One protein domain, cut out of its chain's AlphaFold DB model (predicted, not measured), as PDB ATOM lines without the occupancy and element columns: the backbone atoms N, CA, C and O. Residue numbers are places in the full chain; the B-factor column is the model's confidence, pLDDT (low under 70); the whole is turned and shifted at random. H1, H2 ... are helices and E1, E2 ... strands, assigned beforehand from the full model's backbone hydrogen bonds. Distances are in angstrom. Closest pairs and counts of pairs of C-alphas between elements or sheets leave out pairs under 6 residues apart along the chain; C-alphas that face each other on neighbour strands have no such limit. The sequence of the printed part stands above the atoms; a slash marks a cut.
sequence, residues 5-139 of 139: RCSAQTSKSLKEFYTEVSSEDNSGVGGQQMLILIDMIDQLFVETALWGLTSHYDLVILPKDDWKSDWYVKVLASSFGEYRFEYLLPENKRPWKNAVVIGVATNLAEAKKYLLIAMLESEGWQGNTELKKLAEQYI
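AT A GLANCE: This is residues 5 to 139 of the 139 residues of an uncharacterized protein of Chitinophaga lutea (UniProt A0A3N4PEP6). A strongly twisted sheet of five strands, E1 to E5, has two helices, H2 and H3, packed over one face, making two layers. H1 folds against H2 as a helical hairpin at the E1 end of the sheet, and H4 packs on H3, off the sheet. The printed part has 135 residues, with four named helices and five named strands in the order H1 H2 E1 E2 E3 E4 E5 H3 H4, a mixed class. The sheet is antiparallel, in the order E1 E2 E3 E4 E5. The whole is compact, with a radius of gyration of the C-alphas of 14.3 A and spans of 43 by 32 by 30 A.

IN THESE COORDINATES: Find C-alpha 51 at (168.377, 143.387, 187.089), where E1, residues 51 to 55, begins. E2 is residues 58 to 62, E3 residues 73 to 77, E4 residues 83 to 88, 16.7 A long, and E5 residues 100 to 105, 16.2 A. Before the strands come H1, residues 14 to 21, 10.7 A, and H2, residues 28 to 44, 24.4 A from C-alpha 28 at (186.627, 142.282, 201.096). After them come H3, residues 108 to 121, 19.6 A, and H4, residues 129 to 138, 14.5 A, ending at C-alpha 138 at (167.756, 163.842, 194.954).

HOW THE PARTS SIT: The five strands form a meander, each the antiparallel neighbour of the one before, and each such pair is a hairpin. Look across the pairs for N 53 and O 60 at 2.8 A, N 59 and O 75 at 2.9 A, N 74 and O 86 at 2.8 A, and N 85 and O 103 at 2.8 A. H3 is on the sheet at a height of 8.4 A, over E3 and E4 and along the strands; the C-alphas of Tyr 87 and Ala 118, the closest of E4 and H3, are 5.8 A apart. H2 is on the sheet at a height of 7.9 A, over E3; its closest C-alphas to that strand are Gly 30 and Ala 77, 5.0 A. With residues 37 to 40 alone H2 only just touches H3, with 3 pairs of C-alphas within 8 A, the closest Leu 37 and Leu 108 at 7.1 A. H1 touches H2 at a shallow tilt of 15 degrees, opposite ways, closest at C-alphas 21 and 31, 5.0 A; it only grazes the sheet, with residues 14 to 18. H4 is not on the sheet; it touches H3 at a steep tilt of 44 degrees, opposite ways, a helical hairpin, closest at C-alphas 116 and 135, 6.1 A. In H1, H2, H3 and H4 every O i to N i+4 pair is within hydrogen-bond range.

THE WHOLE: The C-alphas farthest apart are those of Asp 25 and Asn 92, 42.9 A. The printed part has no cut. The link from E4 to E5, 11 residues, is long. The mean pLDDT of the printed part is 93.5, and residue 71 is under 70.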
ATOM      1  N   ARG A   5     169.050 139.232 190.479       94.50
ATOM      2  CA  ARG A   5     170.145 138.722 189.646       94.50
ATOM      3  C   ARG A   5     169.620 138.443 188.234       94.50
ATOM      4  O   ARG A   5     168.526 137.904 188.093       94.50
ATOM      5  N   CYS A   6     170.394 138.784 187.207       93.62
ATOM      6  CA  CYS A   6     170.071 138.417 185.830       93.62
ATOM      7  C   CYS A   6     170.020 136.886 185.681       93.62
ATOM      8  O   CYS A   6     170.936 136.194 186.133       93.62
ATOM      9  N   SER A   7     168.992 136.357 185.013       93.75
ATOM     10  CA  SER A   7     168.751 134.916 184.832       93.75
ATOM     11  C   SER A   7     169.836 134.197 184.030       93.75
ATOM     12  O   SER A   7     169.952 132.976 184.106       93.75
ATOM     13  N   ALA A   8     170.696 134.937 183.328       90.31
ATOM     14  CA  ALA A   8     171.910 134.395 182.722       90.31
ATOM     15  C   ALA A   8     172.953 133.921 183.760       90.31
ATOM     16  O   ALA A   8     173.882 133.195 183.408       90.31
ATOM     17  N   GLN A   9     172.823 134.324 185.030       88.31
ATOM     18  CA  GLN A   9     173.705 133.954 186.136       88.31
ATOM     19  C   GLN A   9     172.884 133.350 187.285       88.31
ATOM     20  O   GLN A   9     172.438 134.052 188.186       88.31
ATOM     21  N   THR A  10     172.696 132.032 187.260       86.12
ATOM     22  CA  THR A  10     171.752 131.329 188.148       86.12
ATOM     23  C   THR A  10     172.347 130.812 189.455       86.12
ATOM     24  O   THR A  10     171.609 130.323 190.304       86.12
ATOM     25  N   SER A  11     173.665 130.880 189.640       87.06
ATOM     26  CA  SER A  11     174.326 130.195 190.756       87.06
ATOM     27  C   SER A  11     174.067 130.829 192.124       87.06
ATOM     28  O   SER A  11     174.081 130.112 193.118       87.06
ATOM     29  N   LYS A  12     173.928 132.162 192.188       90.25
ATOM     30  CA  LYS A  12     173.844 132.959 193.429       90.25
ATOM     31  C   LYS A  12     173.035 134.227 193.181       90.25
ATOM     32  O   LYS A  12     173.122 134.816 192.102       90.25
ATOM     33  N   SER A  13     172.315 134.700 194.190       94.62
ATOM     34  CA  SER A  13     171.797 136.067 194.229       94.62
ATOM     35  C   SER A  13     172.939 137.096 194.230       94.62
ATOM     36  O   SER A  13     174.113 136.773 194.435       94.62
ATOM     37  N   LEU A  14     172.610 138.370 194.002       95.25
ATOM     38  CA  LEU A  14     173.590 139.458 194.097       95.25
ATOM     39  C   LEU A  14     174.184 139.563 195.507       95.25
ATOM     40  O   LEU A  14     175.399 139.664 195.644       95.25
ATOM     41  N   LYS A  15     173.342 139.481 196.545       96.00
ATOM     42  CA  LYS A  15     173.789 139.568 197.940       96.00
ATOM     43  C   LYS A  15     174.670 138.388 198.337       96.00
ATOM     44  O   LYS A  15     175.697 138.606 198.965       96.00
ATOM     45  N   GLU A  16     174.339 137.163 197.925       95.94
ATOM     46  CA  GLU A  16     175.200 135.994 198.175       95.94
ATOM     47  C   GLU A  16     176.564 136.145 197.494       95.94
ATOM     48  O   GLU A  16     177.591 135.951 198.138       95.94
ATOM     49  N   PHE A  17     176.587 136.568 196.224       95.25
ATOM     50  CA  PHE A  17     177.837 136.813 195.501       95.25
ATOM     51  C   PHE A  17     178.724 137.836 196.224       95.25
ATOM     52  O   PHE A  17     179.892 137.563 196.483       95.25
ATOM     53  N   TYR A  18     178.182 139.000 196.596       95.81
ATOM     54  CA  TYR A  18     178.989 140.032 197.255       95.81
ATOM     55  C   TYR A  18     179.296 139.737 198.724       95.81
ATOM     56  O   TYR A  18     180.293 140.238 199.232       95.81
ATOM     57  N   THR A  19     178.518 138.879 199.389       96.31
ATOM     58  CA  THR A  19     178.876 138.344 200.714       96.31
ATOM     59  C   THR A  19     180.154 137.513 200.635       96.31
ATOM     60  O   THR A  19     181.039 137.662 201.476       96.31
ATOM     61  N   GLU A  20     180.314 136.696 199.596       94.44
ATOM     62  CA  GLU A  20     181.556 135.942 199.394       94.44
ATOM     63  C   GLU A  20     182.731 136.854 199.058       94.44
ATOM     64  O   GLU A  20     183.764 136.765 199.717       94.44
ATOM     65  N   VAL A  21     182.544 137.796 198.124       92.94
ATOM     66  CA  VAL A  21     183.565 138.808 197.799       92.94
ATOM     67  C   VAL A  21     183.977 139.587 199.049       92.94
ATOM     68  O   VAL A  21     185.153 139.885 199.229       92.94
ATOM     69  N   SER A  22     183.031 139.877 199.950       93.69
ATOM     70  CA  SER A  22     183.302 140.601 201.197       93.69
ATOM     71  C   SER A  22     184.216 139.854 202.178       93.69
ATOM     72  O   SER A  22     184.749 140.465 203.104       93.69
ATOM     73  N   SER A  23     184.402 138.552 201.959       92.50
ATOM     74  CA  SER A  23     185.246 137.669 202.767       92.50
ATOM     75  C   SER A  23     186.631 137.422 202.147       92.50
ATOM     76  O   SER A  23     187.427 136.689 202.727       92.50
ATOM     77  N   GLU A  24     186.927 137.994 200.974       89.69
ATOM     78  CA  GLU A  24     188.221 137.863 200.291       89.69
ATOM     79  C   GLU A  24     189.248 138.894 200.806       89.69
ATOM     80  O   GLU A  24     188.906 140.049 201.054       89.69
ATOM     81  N   ASP A  25     190.530 138.520 200.901       75.81
ATOM     82  CA  ASP A  25     191.573 139.367 201.514       75.81
ATOM     83  C   ASP A  25     191.762 140.735 200.827       75.81
ATOM     84  O   ASP A  25     191.896 141.760 201.492       75.81
ATOM     85  N   ASN A  26     191.767 140.779 199.489       79.94
ATOM     86  CA  ASN A  26     192.073 142.006 198.729       79.94
ATOM     87  C   ASN A  26     190.826 142.793 198.288       79.94
ATOM     88  O   ASN A  26     190.910 143.980 197.971       79.94
ATOM     89  N   SER A  27     189.676 142.129 198.252       81.88
ATOM     90  CA  SER A  27     188.402 142.609 197.692       81.88
ATOM     91  C   SER A  27     187.312 142.749 198.757       81.88
ATOM     92  O   SER A  27     186.245 143.292 198.463       81.88
ATOM     93  N   GLY A  28     187.590 142.338 200.000       88.25
ATOM     94  CA  GLY A  28     186.627 142.282 201.096       88.25
ATOM     95  C   GLY A  28     185.899 143.600 201.342       88.25
ATOM     96  O   GLY A  28     184.669 143.652 201.360       88.25
ATOM     97  N   VAL A  29     186.642 144.705 201.441       91.75
ATOM     98  CA  VAL A  29     186.035 146.028 201.657       91.75
ATOM     99  C   VAL A  29     185.165 146.440 200.466       91.75
ATOM    100  O   VAL A  29     184.048 146.908 200.672       91.75
ATOM    101  N   GLY A  30     185.612 146.203 199.229       93.38
ATOM    102  CA  GLY A  30     184.801 146.459 198.033       93.38
ATOM    103  C   GLY A  30     183.494 145.656 198.025       93.38
ATOM    104  O   GLY A  30     182.430 146.209 197.745       93.38
ATOM    105  N   GLY A  31     183.541 144.381 198.428       95.06
ATOM    106  CA  GLY A  31     182.352 143.542 198.601       95.06
ATOM    107  C   GLY A  31     181.369 144.105 199.632       95.06
ATOM    108  O   GLY A  31     180.175 144.207 199.350       95.06
ATOM    109  N   GLN A  32     181.864 144.554 200.791       95.88
ATOM    110  CA  GLN A  32     181.038 145.205 201.821       95.88
ATOM    111  C   GLN A  32     180.387 146.493 201.304       95.88
ATOM    112  O   GLN A  32     179.189 146.705 201.490       95.88
ATOM    113  N   GLN A  33     181.153 147.339 200.612       96.50
ATOM    114  CA  GLN A  33     180.635 148.576 200.027       96.50
ATOM    115  C   GLN A  33     179.567 148.303 198.964       96.50
ATOM    116  O   GLN A  33     178.580 149.038 198.884       96.50
ATOM    117  N   MET A  34     179.717 147.232 198.183       97.06
ATOM    118  CA  MET A  34     178.716 146.832 197.197       97.06
ATOM    119  C   MET A  34     177.425 146.318 197.844       97.06
ATOM    120  O   MET A  34     176.343 146.631 197.356       97.06
ATOM    121  N   LEU A  35     177.506 145.585 198.959       97.44
ATOM    122  CA  LEU A  35     176.315 145.184 199.719       97.44
ATOM    123  C   LEU A  35     175.530 146.406 200.214       97.44
ATOM    124  O   LEU A  35     174.316 146.463 200.033       97.44
ATOM    125  N   ILE A  36     176.231 147.417 200.738       97.19
ATOM    126  CA  ILE A  36     175.624 148.693 201.151       97.19
ATOM    127  C   ILE A  36     174.948 149.392 199.959       97.19
ATOM    128  O   ILE A  36     173.838 149.911 200.090       97.19
ATOM    129  N   LEU A  37     175.591 149.397 198.787       97.69
ATOM    130  CA  LEU A  37     175.007 149.961 197.569       97.69
ATOM    131  C   LEU A  37     173.739 149.205 197.147       97.69
ATOM    132  O   LEU A  37     172.745 149.840 196.805       97.69
ATOM    133  N   ILE A  38     173.757 147.872 197.183       97.88
ATOM    134  CA  ILE A  38     172.600 147.034 196.842       97.88
ATOM    135  C   ILE A  38     171.438 147.312 197.797       97.88
ATOM    136  O   ILE A  38     170.319 147.513 197.337       97.88
ATOM    137  N   ASP A  39     171.692 147.394 199.104       97.88
ATOM    138  CA  ASP A  39     170.653 147.736 200.080       97.88
ATOM    139  C   ASP A  39     170.075 149.137 199.830       97.88
ATOM    140  O   ASP A  39     168.867 149.342 199.946       97.88
ATOM    141  N   MET A  40     170.914 150.098 199.432       97.88
ATOM    142  CA  MET A  40     170.458 151.429 199.028       97.88
ATOM    143  C   MET A  40     169.565 151.365 197.782       97.88
ATOM    144  O   MET A  40     168.520 152.011 197.768       97.88
ATOM    145  N   ILE A  41     169.925 150.569 196.770       97.94
ATOM    146  CA  ILE A  41     169.120 150.371 195.551       97.94
ATOM    147  C   ILE A  41     167.762 149.746 195.891       97.94
ATOM    148  O   ILE A  41     166.736 150.259 195.447       97.94
ATOM    149  N   ASP A  42     167.751 148.689 196.710       97.06
ATOM    150  CA  ASP A  42     166.537 147.978 197.134       97.06
ATOM    151  C   ASP A  42     165.543 148.905 197.852       97.06
ATOM    152  O   ASP A  42     164.323 148.756 197.715       97.06
ATOM    153  N   GLN A  43     166.069 149.852 198.637       96.88
ATOM    154  CA  GLN A  43     165.286 150.867 199.343       96.88
ATOM    155  C   GLN A  43     164.831 152.003 198.424       96.88
ATOM    156  O   GLN A  43     163.770 152.582 198.653       96.88
ATOM    157  N   LEU A  44     165.640 152.353 197.423       97.19
ATOM    158  CA  LEU A  44     165.389 153.485 196.540       97.19
ATOM    159  C   LEU A  44     164.335 153.164 195.474       97.19
ATOM    160  O   LEU A  44     163.476 154.002 195.216       97.19
ATOM    161  N   PHE A  45     164.392 151.970 194.882       97.06
ATOM    162  CA  PHE A  45     163.483 151.532 193.822       97.06
ATOM    163  C   PHE A  45     162.490 150.511 194.367       97.06
ATOM    164  O   PHE A  45     162.746 149.306 194.433       97.06
ATOM    165  N   VAL A  46     161.325 150.992 194.786       96.12
ATOM    166  CA  VAL A  46     160.269 150.160 195.358       96.12
ATOM    167  C   VAL A  46     159.343 149.576 194.291       96.12
ATOM    168  O   VAL A  46     158.903 148.439 194.470       96.12
ATOM    169  N   GLU A  47     159.136 150.286 193.181       95.62
ATOM    170  CA  GLU A  47     158.207 149.951 192.088       95.62
ATOM    171  C   GLU A  47     158.901 149.437 190.814       95.62
ATOM    172  O   GLU A  47     158.318 148.660 190.056       95.62
ATOM    173  N   THR A  48     160.141 149.849 190.562       95.19
ATOM    174  CA  THR A  48     160.893 149.484 189.358       95.19
ATOM    175  C   THR A  48     161.640 148.180 189.564       95.19
ATOM    176  O   THR A  48     162.461 148.048 190.469       95.19
ATOM    177  N   ALA A  49     161.397 147.211 188.683       94.44
ATOM    178  CA  ALA A  49     162.239 146.028 188.608       94.44
ATOM    179  C   ALA A  49     163.606 146.407 188.019       94.44
ATOM    180  O   ALA A  49     163.687 147.043 186.966       94.44
ATOM    181  N   LEU A  50     164.669 146.006 188.708       95.88
ATOM    182  CA  LEU A  50     166.048 146.163 188.268       95.88
ATOM    183  C   LEU A  50     166.709 144.792 188.212       95.88
ATOM    184  O   LEU A  50     166.434 143.930 189.049       95.88
ATOM    185  N   TRP A  51     167.611 144.617 187.251       96.00
ATOM    186  CA  TRP A  51     168.377 143.387 187.089       96.00
ATOM    187  C   TRP A  51     169.866 143.680 187.201       96.00
ATOM    188  O   TRP A  51     170.345 144.676 186.673       96.00
ATOM    189  N   GLY A  52     170.600 142.818 187.894       95.06
ATOM    190  CA  GLY A  52     172.035 142.930 188.098       95.06
ATOM    191  C   GLY A  52     172.776 141.724 187.539       95.06
ATOM    192  O   GLY A  52     172.475 140.576 187.869       95.06
ATOM    193  N   LEU A  53     173.785 141.989 186.724       93.50
ATOM    194  CA  LEU A  53     174.800 141.037 186.289       93.50
ATOM    195  C   LEU A  53     176.097 141.361 187.044       93.50
ATOM    196  O   LEU A  53     176.400 142.535 187.244       93.50
ATOM    197  N   THR A  54     176.882 140.358 187.445       92.81
ATOM    198  CA  THR A  54     178.248 140.617 187.937       92.81
ATOM    199  C   THR A  54     179.297 140.184 186.933       92.81
ATOM    200  O   THR A  54     179.162 139.152 186.270       92.81
ATOM    201  N   SER A  55     180.343 140.995 186.812       86.00
ATOM    202  CA  SER A  55     181.497 140.743 185.952       86.00
ATOM    203  C   SER A  55     182.753 141.112 186.729       86.00
ATOM    204  O   SER A  55     182.954 142.276 187.062       86.00
ATOM    205  N   HIS A  56     183.560 140.109 187.081       84.38
ATOM    206  CA  HIS A  56     184.614 140.237 188.091       84.38
ATOM    207  C   HIS A  56     184.044 140.776 189.414       84.38
ATOM    208  O   HIS A  56     183.368 140.030 190.112       84.38
ATOM    209  N   TYR A  57     184.240 142.059 189.714       87.38
ATOM    210  CA  TYR A  57     183.750 142.724 190.927       87.38
ATOM    211  C   TYR A  57     182.733 143.838 190.634       87.38
ATOM    212  O   TYR A  57     182.240 144.482 191.559       87.38
ATOM    213  N   ASP A  58     182.418 144.064 189.356       92.88
ATOM    214  CA  ASP A  58     181.456 145.071 188.930       92.88
ATOM    215  C   ASP A  58     180.022 144.574 189.117       92.88
ATOM    216  O   ASP A  58     179.689 143.437 188.753       92.88
ATOM    217  N   LEU A  59     179.141 145.472 189.557       96.00
ATOM    218  CA  LEU A  59     177.700 145.338 189.389       96.00
ATOM    219  C   LEU A  59     177.283 146.054 188.105       96.00
ATOM    220  O   LEU A  59     177.454 147.261 187.974       96.00
ATOM    221  N   VAL A  60     176.700 145.318 187.168       95.38
ATOM    222  CA  VAL A  60     176.114 145.854 185.939       95.38
ATOM    223  C   VAL A  60     174.597 145.830 186.089       95.38
ATOM    224  O   VAL A  60     173.995 144.762 186.143       95.38
ATOM    225  N   ILE A  61     173.992 147.007 186.184       96.38
ATOM    226  CA  ILE A  61     172.557 147.224 186.362       96.38
ATOM    227  C   ILE A  61     171.907 147.355 184.983       96.38
ATOM    228  O   ILE A  61     172.376 148.117 184.137       96.38
ATOM    229  N   LEU A  62     170.823 146.615 184.773       95.19
ATOM    230  CA  LEU A  62     170.150 146.420 183.495       95.19
ATOM    231  C   LEU A  62     168.660 146.792 183.604       95.19
ATOM    232  O   LEU A  62     168.046 146.545 184.648       95.19
ATOM    233  N   PRO A  63     168.052 147.330 182.529       93.12
ATOM    234  CA  PRO A  63     166.628 147.673 182.488       93.12
ATOM    235  C   PRO A  63     165.709 146.488 182.167       93.12
ATOM    236  O   PRO A  63     164.491 146.640 182.160       93.12
ATOM    237  N   LYS A  64     166.276 145.321 181.852       92.81
ATOM    238  CA  LYS A  64     165.561 144.070 181.578       92.81
ATOM    239  C   LYS A  64     166.421 142.878 181.982       92.81
ATOM    240  O   LYS A  64     167.644 142.995 182.055       92.81
ATOM    241  N   ASP A  65     165.785 141.728 182.173       93.56
ATOM    242  CA  ASP A  65     166.466 140.460 182.446       93.56
ATOM    243  C   ASP A  65     167.155 139.880 181.197       93.56
ATOM    244  O   ASP A  65     166.747 138.859 180.647       93.56
ATOM    245  N   ASP A  66     168.157 140.582 180.676       90.88
ATOM    246  CA  ASP A  66     168.850 140.194 179.451       90.88
ATOM    247  C   ASP A  66     170.281 140.732 179.453       90.88
ATOM    248  O   ASP A  66     170.512 141.935 179.322       90.88
ATOM    249  N   TRP A  67     171.256 139.827 179.549       83.56
ATOM    250  CA  TRP A  67     172.680 140.171 179.535       83.56
ATOM    251  C   TRP A  67     173.146 140.784 178.207       83.56
ATOM    252  O   TRP A  67     174.213 141.393 178.164       83.56
ATOM    253  N   LYS A  68     172.366 140.632 177.127       83.19
ATOM    254  CA  LYS A  68     172.623 141.259 175.823       83.19
ATOM    255  C   LYS A  68     171.998 142.647 175.702       83.19
ATOM    256  O   LYS A  68     171.997 143.207 174.610       83.19
ATOM    257  N   SER A  69     171.417 143.190 176.773       76.38
ATOM    258  CA  SER A  69     170.939 144.569 176.778       76.38
ATOM    259  C   SER A  69     172.085 145.517 176.422       76.38
ATOM    260  O   SER A  69     173.112 145.529 177.097       76.38
ATOM    261  N   ASP A  70     171.888 146.340 175.390       71.69
ATOM    262  CA  ASP A  70     172.853 147.372 174.985       71.69
ATOM    263  C   ASP A  70     173.050 148.449 176.065       71.69
ATOM    264  O   ASP A  70     174.026 149.197 176.042       71.69
ATOM    265  N   TRP A  71     172.119 148.521 177.019       68.06
ATOM    266  CA  TRP A  71     172.043 149.563 178.032       68.06
ATOM    267  C   TRP A  71     172.357 149.008 179.404       68.06
ATOM    268  O   TRP A  71     171.694 148.074 179.873       68.06
ATOM    269  N   TYR A  72     173.347 149.621 180.040       78.44
ATOM    270  CA  TYR A  72     173.753 149.284 181.386       78.44
ATOM    271  C   TYR A  72     174.344 150.480 182.126       78.44
ATOM    272  O   TYR A  72     174.963 151.369 181.535       78.44
ATOM    273  N   VAL A  73     174.191 150.441 183.449       95.25
ATOM    274  CA  VAL A  73     174.992 151.224 184.392       95.25
ATOM    275  C   VAL A  73     175.907 150.251 185.114       95.25
ATOM    276  O   VAL A  73     175.441 149.306 185.743       95.25
ATOM    277  N   LYS A  74     177.214 150.458 185.018       95.94
ATOM    278  CA  LYS A  74     178.221 149.666 185.714       95.94
ATOM    279  C   LYS A  74     178.685 150.410 186.960       95.94
ATOM    280  O   LYS A  74     178.941 151.611 186.906       95.94
ATOM    281  N   VAL A  75     178.829 149.683 188.061       97.56
ATOM    282  CA  VAL A  75     179.334 150.206 189.327       97.56
ATOM    283  C   VAL A  75     180.427 149.298 189.864       97.56
ATOM    284  O   VAL A  75     180.227 148.091 189.989       97.56
ATOM    285  N   LEU A  76     181.557 149.899 190.224       96.19
ATOM    286  CA  LEU A  76     182.624 149.262 190.985       96.19
ATOM    287  C   LEU A  76     182.731 149.952 192.342       96.19
ATOM    288  O   LEU A  76     182.877 151.173 192.401       96.19
ATOM    289  N   ALA A  77     182.689 149.177 193.421       95.25
ATOM    290  CA  ALA A  77     182.946 149.682 194.762       95.25
ATOM    291  C   ALA A  77     184.409 149.415 195.139       95.25
ATOM    292  O   ALA A  77     184.897 148.291 195.022       95.25
ATOM    293  N   SER A  78     185.115 150.458 195.562       90.69
ATOM    294  CA  SER A  78     186.521 150.373 195.953       90.69
ATOM    295  C   SER A  78     186.683 150.072 197.442       90.69
ATOM    296  O   SER A  78     185.800 150.332 198.262       90.69
ATOM    297  N   SER A  79     187.879 149.620 197.812       85.88
ATOM    298  CA  SER A  79     188.265 149.425 199.212       85.88
ATOM    299  C   SER A  79     188.437 150.732 200.002       85.88
ATOM    300  O   SER A  79     188.663 150.683 201.207       85.88
ATOM    301  N   PHE A  80     188.317 151.897 199.356       86.25
ATOM    302  CA  PHE A  80     188.412 153.214 199.995       86.25
ATOM    303  C   PHE A  80     187.040 153.864 200.242       86.25
ATOM    304  O   PHE A  80     186.978 155.018 200.655       86.25
ATOM    305  N   GLY A  81     185.938 153.139 200.007       85.31
ATOM    306  CA  GLY A  81     184.577 153.669 200.173       85.31
ATOM    307  C   GLY A  81     184.076 154.498 198.987       85.31
ATOM    308  O   GLY A  81     183.013 155.108 199.065       85.31
ATOM    309  N   GLU A  82     184.827 154.513 197.885       95.38
ATOM    310  CA  GLU A  82     184.428 155.174 196.643       95.38
ATOM    311  C   GLU A  82     183.645 154.223 195.734       95.38
ATOM    312  O   GLU A  82     183.936 153.025 195.672       95.38
ATOM    313  N   TYR A  83     182.721 154.782 194.959       97.75
ATOM    314  CA  TYR A  83     181.923 154.080 193.963       97.75
ATOM    315  C   TYR A  83     182.183 154.681 192.586       97.75
ATOM    316  O   TYR A  83     181.810 155.822 192.309       97.75
ATOM    317  N   ARG A  84     182.808 153.910 191.700       97.75
ATOM    318  CA  ARG A  84     183.011 154.304 190.308       97.75
ATOM    319  C   ARG A  84     181.805 153.868 189.486       97.75
ATOM    320  O   ARG A  84     181.581 152.672 189.316       97.75
ATOM    321  N   PHE A  85     181.083 154.837 188.945       97.94
ATOM    322  CA  PHE A  85     179.981 154.640 188.014       97.94
ATOM    323  C   PHE A  85     180.457 154.814 186.578       97.94
ATOM    324  O   PHE A  85     181.264 155.692 186.274       97.94
ATOM    325  N   GLU A  86     179.913 153.994 185.694       96.81
ATOM    326  CA  GLU A  86     180.108 154.080 184.257       96.81
ATOM    327  C   GLU A  86     178.783 153.798 183.555       96.81
ATOM    328  O   GLU A  86     178.100 152.828 183.880       96.81
ATOM    329  N   TYR A  87     178.409 154.633 182.591       95.50
ATOM    330  CA  TYR A  87     177.235 154.380 181.760       95.50
ATOM    331  C   TYR A  87     177.507 154.710 180.299       95.50
ATOM    332  O   TYR A  87     178.294 155.600 179.971       95.50
ATOM    333  N   LEU A  88     176.844 153.968 179.416       91.88
ATOM    334  CA  LEU A  88     176.938 154.155 177.975       91.88
ATOM    335  C   LEU A  88     176.160 155.403 177.539       91.88
ATOM    336  O   LEU A  88     174.988 155.551 177.881       91.88
ATOM    337  N   LEU A  89     176.791 156.275 176.746       92.88
ATOM    338  CA  LEU A  89     176.092 157.406 176.142       92.88
ATOM    339  C   LEU A  89     175.083 156.933 175.083       92.88
ATOM    340  O   LEU A  89     175.430 156.079 174.251       92.88
ATOM    341  N   PRO A  90     173.885 157.545 175.040       91.75
ATOM    342  CA  PRO A  90     172.907 157.318 173.992       91.75
ATOM    343  C   PRO A  90     173.468 157.503 172.586       91.75
ATOM    344  O   PRO A  90     174.400 158.278 172.356       91.75
ATOM    345  N   GLU A  91     172.893 156.787 171.621       90.19
ATOM    346  CA  GLU A  91     173.425 156.719 170.259       90.19
ATOM    347  C   GLU A  91     173.538 158.079 169.567       90.19
ATOM    348  O   GLU A  91     174.513 158.348 168.872       90.19
ATOM    349  N   ASN A  92     172.577 158.957 169.820       92.06
ATOM    350  CA  ASN A  92     172.537 160.328 169.322       92.06
ATOM    351  C   ASN A  92     173.487 161.291 170.063       92.06
ATOM    352  O   ASN A  92     173.689 162.407 169.589       92.06
ATOM    353  N   LYS A  93     174.038 160.897 171.218       92.44
ATOM    354  CA  LYS A  93     174.929 161.719 172.059       92.44
ATOM    355  C   LYS A  93     176.395 161.269 171.998       92.44
ATOM    356  O   LYS A  93     177.282 162.037 172.364       92.44
ATOM    357  N   ARG A  94     176.672 160.030 171.580       92.19
ATOM    358  CA  ARG A  94     178.023 159.451 171.632       92.19
ATOM    359  C   ARG A  94     178.931 159.941 170.488       92.19
ATOM    360  O   ARG A  94     178.553 159.816 169.326       92.19
ATOM    361  N   PRO A  95     180.158 160.416 170.778       95.25
ATOM    362  CA  PRO A  95     181.115 160.841 169.748       95.25
ATOM    363  C   PRO A  95     181.740 159.672 168.964       95.25
ATOM    364  O   PRO A  95     182.196 159.851 167.839       95.25
ATOM    365  N   TRP A  96     181.764 158.469 169.542       94.81
ATOM    366  CA  TRP A  96     182.164 157.222 168.886       94.81
ATOM    367  C   TRP A  96     181.403 156.035 169.487       94.81
ATOM    368  O   TRP A  96     180.752 156.147 170.531       94.81
ATOM    369  N   LYS A  97     181.473 154.875 168.823       91.06
ATOM    370  CA  LYS A  97     180.827 153.644 169.296       91.06
ATOM    371  C   LYS A  97     181.325 153.292 170.702       91.06
ATOM    372  O   LYS A  97     182.528 153.262 170.935       91.06
ATOM    373  N   ASN A  98     180.397 152.976 171.603       89.50
ATOM    374  CA  ASN A  98     180.675 152.609 172.996       89.50
ATOM    375  C   ASN A  98     181.281 153.732 173.866       89.50
ATOM    376  O   ASN A  98     181.935 153.429 174.858       89.50
ATOM    377  N   ALA A  99     181.105 155.014 173.519       94.12
ATOM    378  CA  ALA A  99     181.531 156.098 174.406       94.12
ATOM    379  C   ALA A  99     180.752 156.057 175.734       94.12
ATOM    380  O   ALA A  99     179.523 155.980 175.732       94.12
ATOM    381  N   VAL A 100     181.472 156.131 176.851       95.44
ATOM    382  CA  VAL A 100     180.916 156.083 178.209       95.44
ATOM    383  C   VAL A 100     181.210 157.375 178.963       95.44
ATOM    384  O   VAL A 100     182.198 158.057 178.682       95.44
ATOM    385  N   VAL A 101     180.375 157.682 179.950       96.94
ATOM    386  CA  VAL A 101     180.663 158.683 180.984       96.94
ATOM    387  C   VAL A 101     181.064 157.953 182.256       96.94
ATOM    388  O   VAL A 101     180.462 156.939 182.607       96.94
ATOM    389  N   ILE A 102     182.087 158.471 182.935       97.62
ATOM    390  CA  ILE A 102     182.618 157.910 184.176       97.62
ATOM    391  C   ILE A 102     182.538 158.977 185.263       97.62
ATOM    392  O   ILE A 102     182.968 160.110 185.050       97.62
ATOM    393  N   GLY A 103     182.033 158.595 186.432       97.50
ATOM    394  CA  GLY A 103     182.026 159.423 187.636       97.50
ATOM    395  C   GLY A 103     182.454 158.611 188.853       97.50
ATOM    396  O   GLY A 103     182.184 157.414 188.925       97.50
ATOM    397  N   VAL A 104     183.126 159.249 189.811       98.00
ATOM    398  CA  VAL A 104     183.513 158.623 191.083       98.00
ATOM    399  C   VAL A 104     182.787 159.330 192.216       98.00
ATOM    400  O   VAL A 104     182.996 160.518 192.432       98.00
ATOM    401  N   ALA A 105     181.931 158.593 192.914       97.94
ATOM    402  CA  ALA A 105     181.271 159.054 194.122       97.94
ATOM    403  C   ALA A 105     182.100 158.675 195.350       97.94
ATOM    404  O   ALA A 105     182.508 157.526 195.497       97.94
ATOM    405  N   THR A 106     182.310 159.620 196.257       96.50
ATOM    406  CA  THR A 106     183.168 159.456 197.448       96.50
ATOM    407  C   THR A 106     182.415 158.949 198.679       96.50
ATOM    408  O   THR A 106     183.007 158.711 199.728       96.50
ATOM    409  N   ASN A 107     181.090 158.830 198.584       95.69
ATOM    410  CA  ASN A 107     180.217 158.364 199.656       95.69
ATOM    411  C   ASN A 107     178.874 157.865 199.096       95.69
ATOM    412  O   ASN A 107     178.522 158.130 197.945       95.69
ATOM    413  N   LEU A 108     178.084 157.188 199.936       96.31
ATOM    414  CA  LEU A 108     176.807 156.587 199.533       96.31
ATOM    415  C   LEU A 108     175.756 157.615 199.067       96.31
ATOM    416  O   LEU A 108     174.946 157.314 198.190       96.31
ATOM    417  N   ALA A 109     175.752 158.829 199.628       96.38
ATOM    418  CA  ALA A 109     174.803 159.868 199.226       96.38
ATOM    419  C   ALA A 109     175.109 160.387 197.813       96.38
ATOM    420  O   ALA A 109     174.195 160.565 197.010       96.38
ATOM    421  N   GLU A 110     176.387 160.574 197.487       97.81
ATOM    422  CA  GLU A 110     176.833 160.901 196.135       97.81
ATOM    423  C   GLU A 110     176.604 159.726 195.170       97.81
ATOM    424  O   GLU A 110     176.096 159.929 194.070       97.81
ATOM    425  N   ALA A 111     176.856 158.490 195.613       97.94
ATOM    426  CA  ALA A 111     176.624 157.287 194.815       97.94
ATOM    427  C   ALA A 111     175.153 157.147 194.407       97.94
ATOM    428  O   ALA A 111     174.856 156.812 193.262       97.94
ATOM    429  N   LYS A 112     174.220 157.480 195.312       98.19
ATOM    430  CA  LYS A 112     172.788 157.559 194.998       98.19
ATOM    431  C   LYS A 112     172.512 158.541 193.859       98.19
ATOM    432  O   LYS A 112     171.806 158.195 192.918       98.19
ATOM    433  N   LYS A 113     173.071 159.754 193.924       98.38
ATOM    434  CA  LYS A 113     172.891 160.759 192.863       98.38
ATOM    435  C   LYS A 113     173.464 160.269 191.537       98.38
ATOM    436  O   LYS A 113     172.809 160.390 190.510       98.38
ATOM    437  N   TYR A 114     174.657 159.680 191.565       98.50
ATOM    438  CA  TYR A 114     175.346 159.224 190.358       98.50
ATOM    439  C   TYR A 114     174.626 158.042 189.715       98.50
ATOM    440  O   TYR A 114     174.525 157.999 188.494       98.50
ATOM    441  N   LEU A 115     174.050 157.140 190.514       98.19
ATOM    442  CA  LEU A 115     173.166 156.089 190.020       98.19
ATOM    443  C   LEU A 115     171.968 156.679 189.265       98.19
ATOM    444  O   LEU A 115     171.704 156.275 188.136       98.19
ATOM    445  N   LEU A 116     171.264 157.644 189.866       98.12
ATOM    446  CA  LEU A 116     170.092 158.273 189.251       98.12
ATOM    447  C   LEU A 116     170.456 159.008 187.952       98.12
ATOM    448  O   LEU A 116     169.778 158.825 186.942       98.12
ATOM    449  N   ILE A 117     171.555 159.774 187.950       97.88
ATOM    450  CA  ILE A 117     172.079 160.444 186.748       97.88
ATOM    451  C   ILE A 117     172.416 159.409 185.673       97.88
ATOM    452  O   ILE A 117     171.976 159.546 184.538       97.88
ATOM    453  N   ALA A 118     173.152 158.354 186.020       97.38
ATOM    454  CA  ALA A 118     173.554 157.320 185.075       97.38
ATOM    455  C   ALA A 118     172.346 156.594 184.459       97.38
ATOM    456  O   ALA A 118     172.310 156.356 183.253       97.38
ATOM    457  N   MET A 119     171.328 156.274 185.261       96.44
ATOM    458  CA  MET A 119     170.096 155.642 184.776       96.44
ATOM    459  C   MET A 119     169.275 156.570 183.871       96.44
ATOM    460  O   MET A 119     168.694 156.100 182.893       96.44
ATOM    461  N   LEU A 120     169.235 157.873 184.166       95.75
ATOM    462  CA  LEU A 120     168.559 158.867 183.329       95.75
ATOM    463  C   LEU A 120     169.298 159.114 182.013       95.75
ATOM    464  O   LEU A 120     168.707 159.013 180.940       95.75
ATOM    465  N   GLU A 121     170.590 159.424 182.094       95.38
ATOM    466  CA  GLU A 121     171.396 159.862 180.953       95.38
ATOM    467  C   GLU A 121     171.786 158.722 180.018       95.38
ATOM    468  O   GLU A 121     172.055 158.975 178.845       95.38
ATOM    469  N   SER A 122     171.787 157.475 180.500       94.00
ATOM    470  CA  SER A 122     171.898 156.301 179.627       94.00
ATOM    471  C   SER A 122     170.624 156.025 178.832       94.00
ATOM    472  O   SER A 122     170.670 155.229 177.908       94.00
ATOM    473  N   GLU A 123     169.486 156.634 179.182       93.31
ATOM    474  CA  GLU A 123     168.178 156.424 178.539       93.31
ATOM    475  C   GLU A 123     167.670 154.962 178.566       93.31
ATOM    476  O   GLU A 123     166.613 154.659 178.011       93.31
ATOM    477  N   GLY A 124     168.336 154.057 179.297       92.50
ATOM    478  CA  GLY A 124     167.940 152.647 179.416       92.50
ATOM    479  C   GLY A 124     166.600 152.433 180.133       92.50
ATOM    480  O   GLY A 124     165.936 151.423 179.911       92.50
ATOM    481  N   TRP A 125     166.176 153.399 180.954       94.12
ATOM    482  CA  TRP A 125     164.905 153.405 181.695       94.12
ATOM    483  C   TRP A 125     163.966 154.518 181.217       94.12
ATOM    484  O   TRP A 125     163.228 155.116 182.007       94.12
ATOM    485  N   GLN A 126     164.003 154.846 179.924       91.56
ATOM    486  CA  GLN A 126     163.187 155.920 179.369       91.56
ATOM    487  C   GLN A 126     161.699 155.733 179.708       91.56
ATOM    488  O   GLN A 126     161.115 154.666 179.538       91.56
ATOM    489  N   GLY A 127     161.074 156.801 180.205       93.56
ATOM    490  CA  GLY A 127     159.659 156.783 180.583       93.56
ATOM    491  C   GLY A 127     159.364 156.199 181.967       93.56
ATOM    492  O   GLY A 127     158.215 156.283 182.392       93.56
ATOM    493  N   ASN A 128     160.360 155.695 182.702       96.06
ATOM    494  CA  ASN A 128     160.159 155.212 184.065       96.06
ATOM    495  C   ASN A 128     159.760 156.364 185.013       96.06
ATOM    496  O   ASN A 128     160.522 157.307 185.236       96.06
ATOM    497  N   THR A 129     158.544 156.295 185.556       97.62
ATOM    498  CA  THR A 129     157.967 157.348 186.405       97.62
ATOM    499  C   THR A 129     158.620 157.424 187.784       97.62
ATOM    500  O   THR A 129     158.787 158.523 188.307       97.62
ATOM    501  N   GLU A 130     158.994 156.288 188.376       97.69
ATOM    502  CA  GLU A 130     159.658 156.247 189.685       97.69
ATOM    503  C   GLU A 130     161.038 156.911 189.606       97.69
ATOM    504  O   GLU A 130     161.326 157.814 190.386       97.69
ATOM    505  N   LEU A 131     161.843 156.556 188.598       97.50
ATOM    506  CA  LEU A 131     163.154 157.157 188.347       97.50
ATOM    507  C   LEU A 131     163.068 158.682 188.199       97.50
ATOM    508  O   LEU A 131     163.882 159.396 188.778       97.50
ATOM    509  N   LYS A 132     162.071 159.191 187.463       97.69
ATOM    510  CA  LYS A 132     161.860 160.641 187.305       97.69
ATOM    511  C   LYS A 132     161.571 161.331 188.639       97.69
ATOM    512  O   LYS A 132     162.211 162.329 188.948       97.69
ATOM    513  N   LYS A 133     160.666 160.774 189.451       97.94
ATOM    514  CA  LYS A 133     160.344 161.318 190.784       97.94
ATOM    515  C   LYS A 133     161.559 161.306 191.713       97.94
ATOM    516  O   LYS A 133     161.805 162.275 192.423       97.94
ATOM    517  N   LEU A 134     162.325 160.214 191.708       97.75
ATOM    518  CA  LEU A 134     163.545 160.093 192.508       97.75
ATOM    519  C   LEU A 134     164.594 161.122 192.081       97.75
ATOM    520  O   LEU A 134     165.237 161.732 192.931       97.75
ATOM    521  N   ALA A 135     164.754 161.346 190.777       96.19
ATOM    522  CA  ALA A 135     165.661 162.358 190.262       96.19
ATOM    523  C   ALA A 135     165.280 163.767 190.726       96.19
ATOM    524  O   ALA A 135     166.135 164.459 191.260       96.19
ATOM    525  N   GLU A 136     164.004 164.150 190.629       96.69
ATOM    526  CA  GLU A 136     163.501 165.445 191.126       96.69
ATOM    527  C   GLU A 136     163.732 165.646 192.634       96.69
ATOM    528  O   GLU A 136     163.837 166.775 193.108       96.69
ATOM    529  N   GLN A 137     163.789 164.556 193.403       96.00
ATOM    530  CA  GLN A 137     163.992 164.605 194.848       96.00
ATOM    531  C   GLN A 137     165.471 164.711 195.252       96.00
ATOM    532  O   GLN A 137     165.778 165.304 196.289       96.00
ATOM    533  N   TYR A 138     166.377 164.075 194.506       94.31
ATOM    534  CA  TYR A 138     167.756 163.842 194.954       94.31
ATOM    535  C   TYR A 138     168.841 164.496 194.086       94.31
ATOM    536  O   TYR A 138     169.987 164.573 194.548       94.31
ATOM    537  N   ILE A 139     168.513 164.954 192.876       91.62
ATOM    538  CA  ILE A 139     169.417 165.670 191.960       91.62
ATOM    539  C   ILE A 139     169.039 167.149 191.960       91.62
ATOM    540  O   ILE A 139     169.940 167.949 192.294       91.62
TER     541      ILE A 139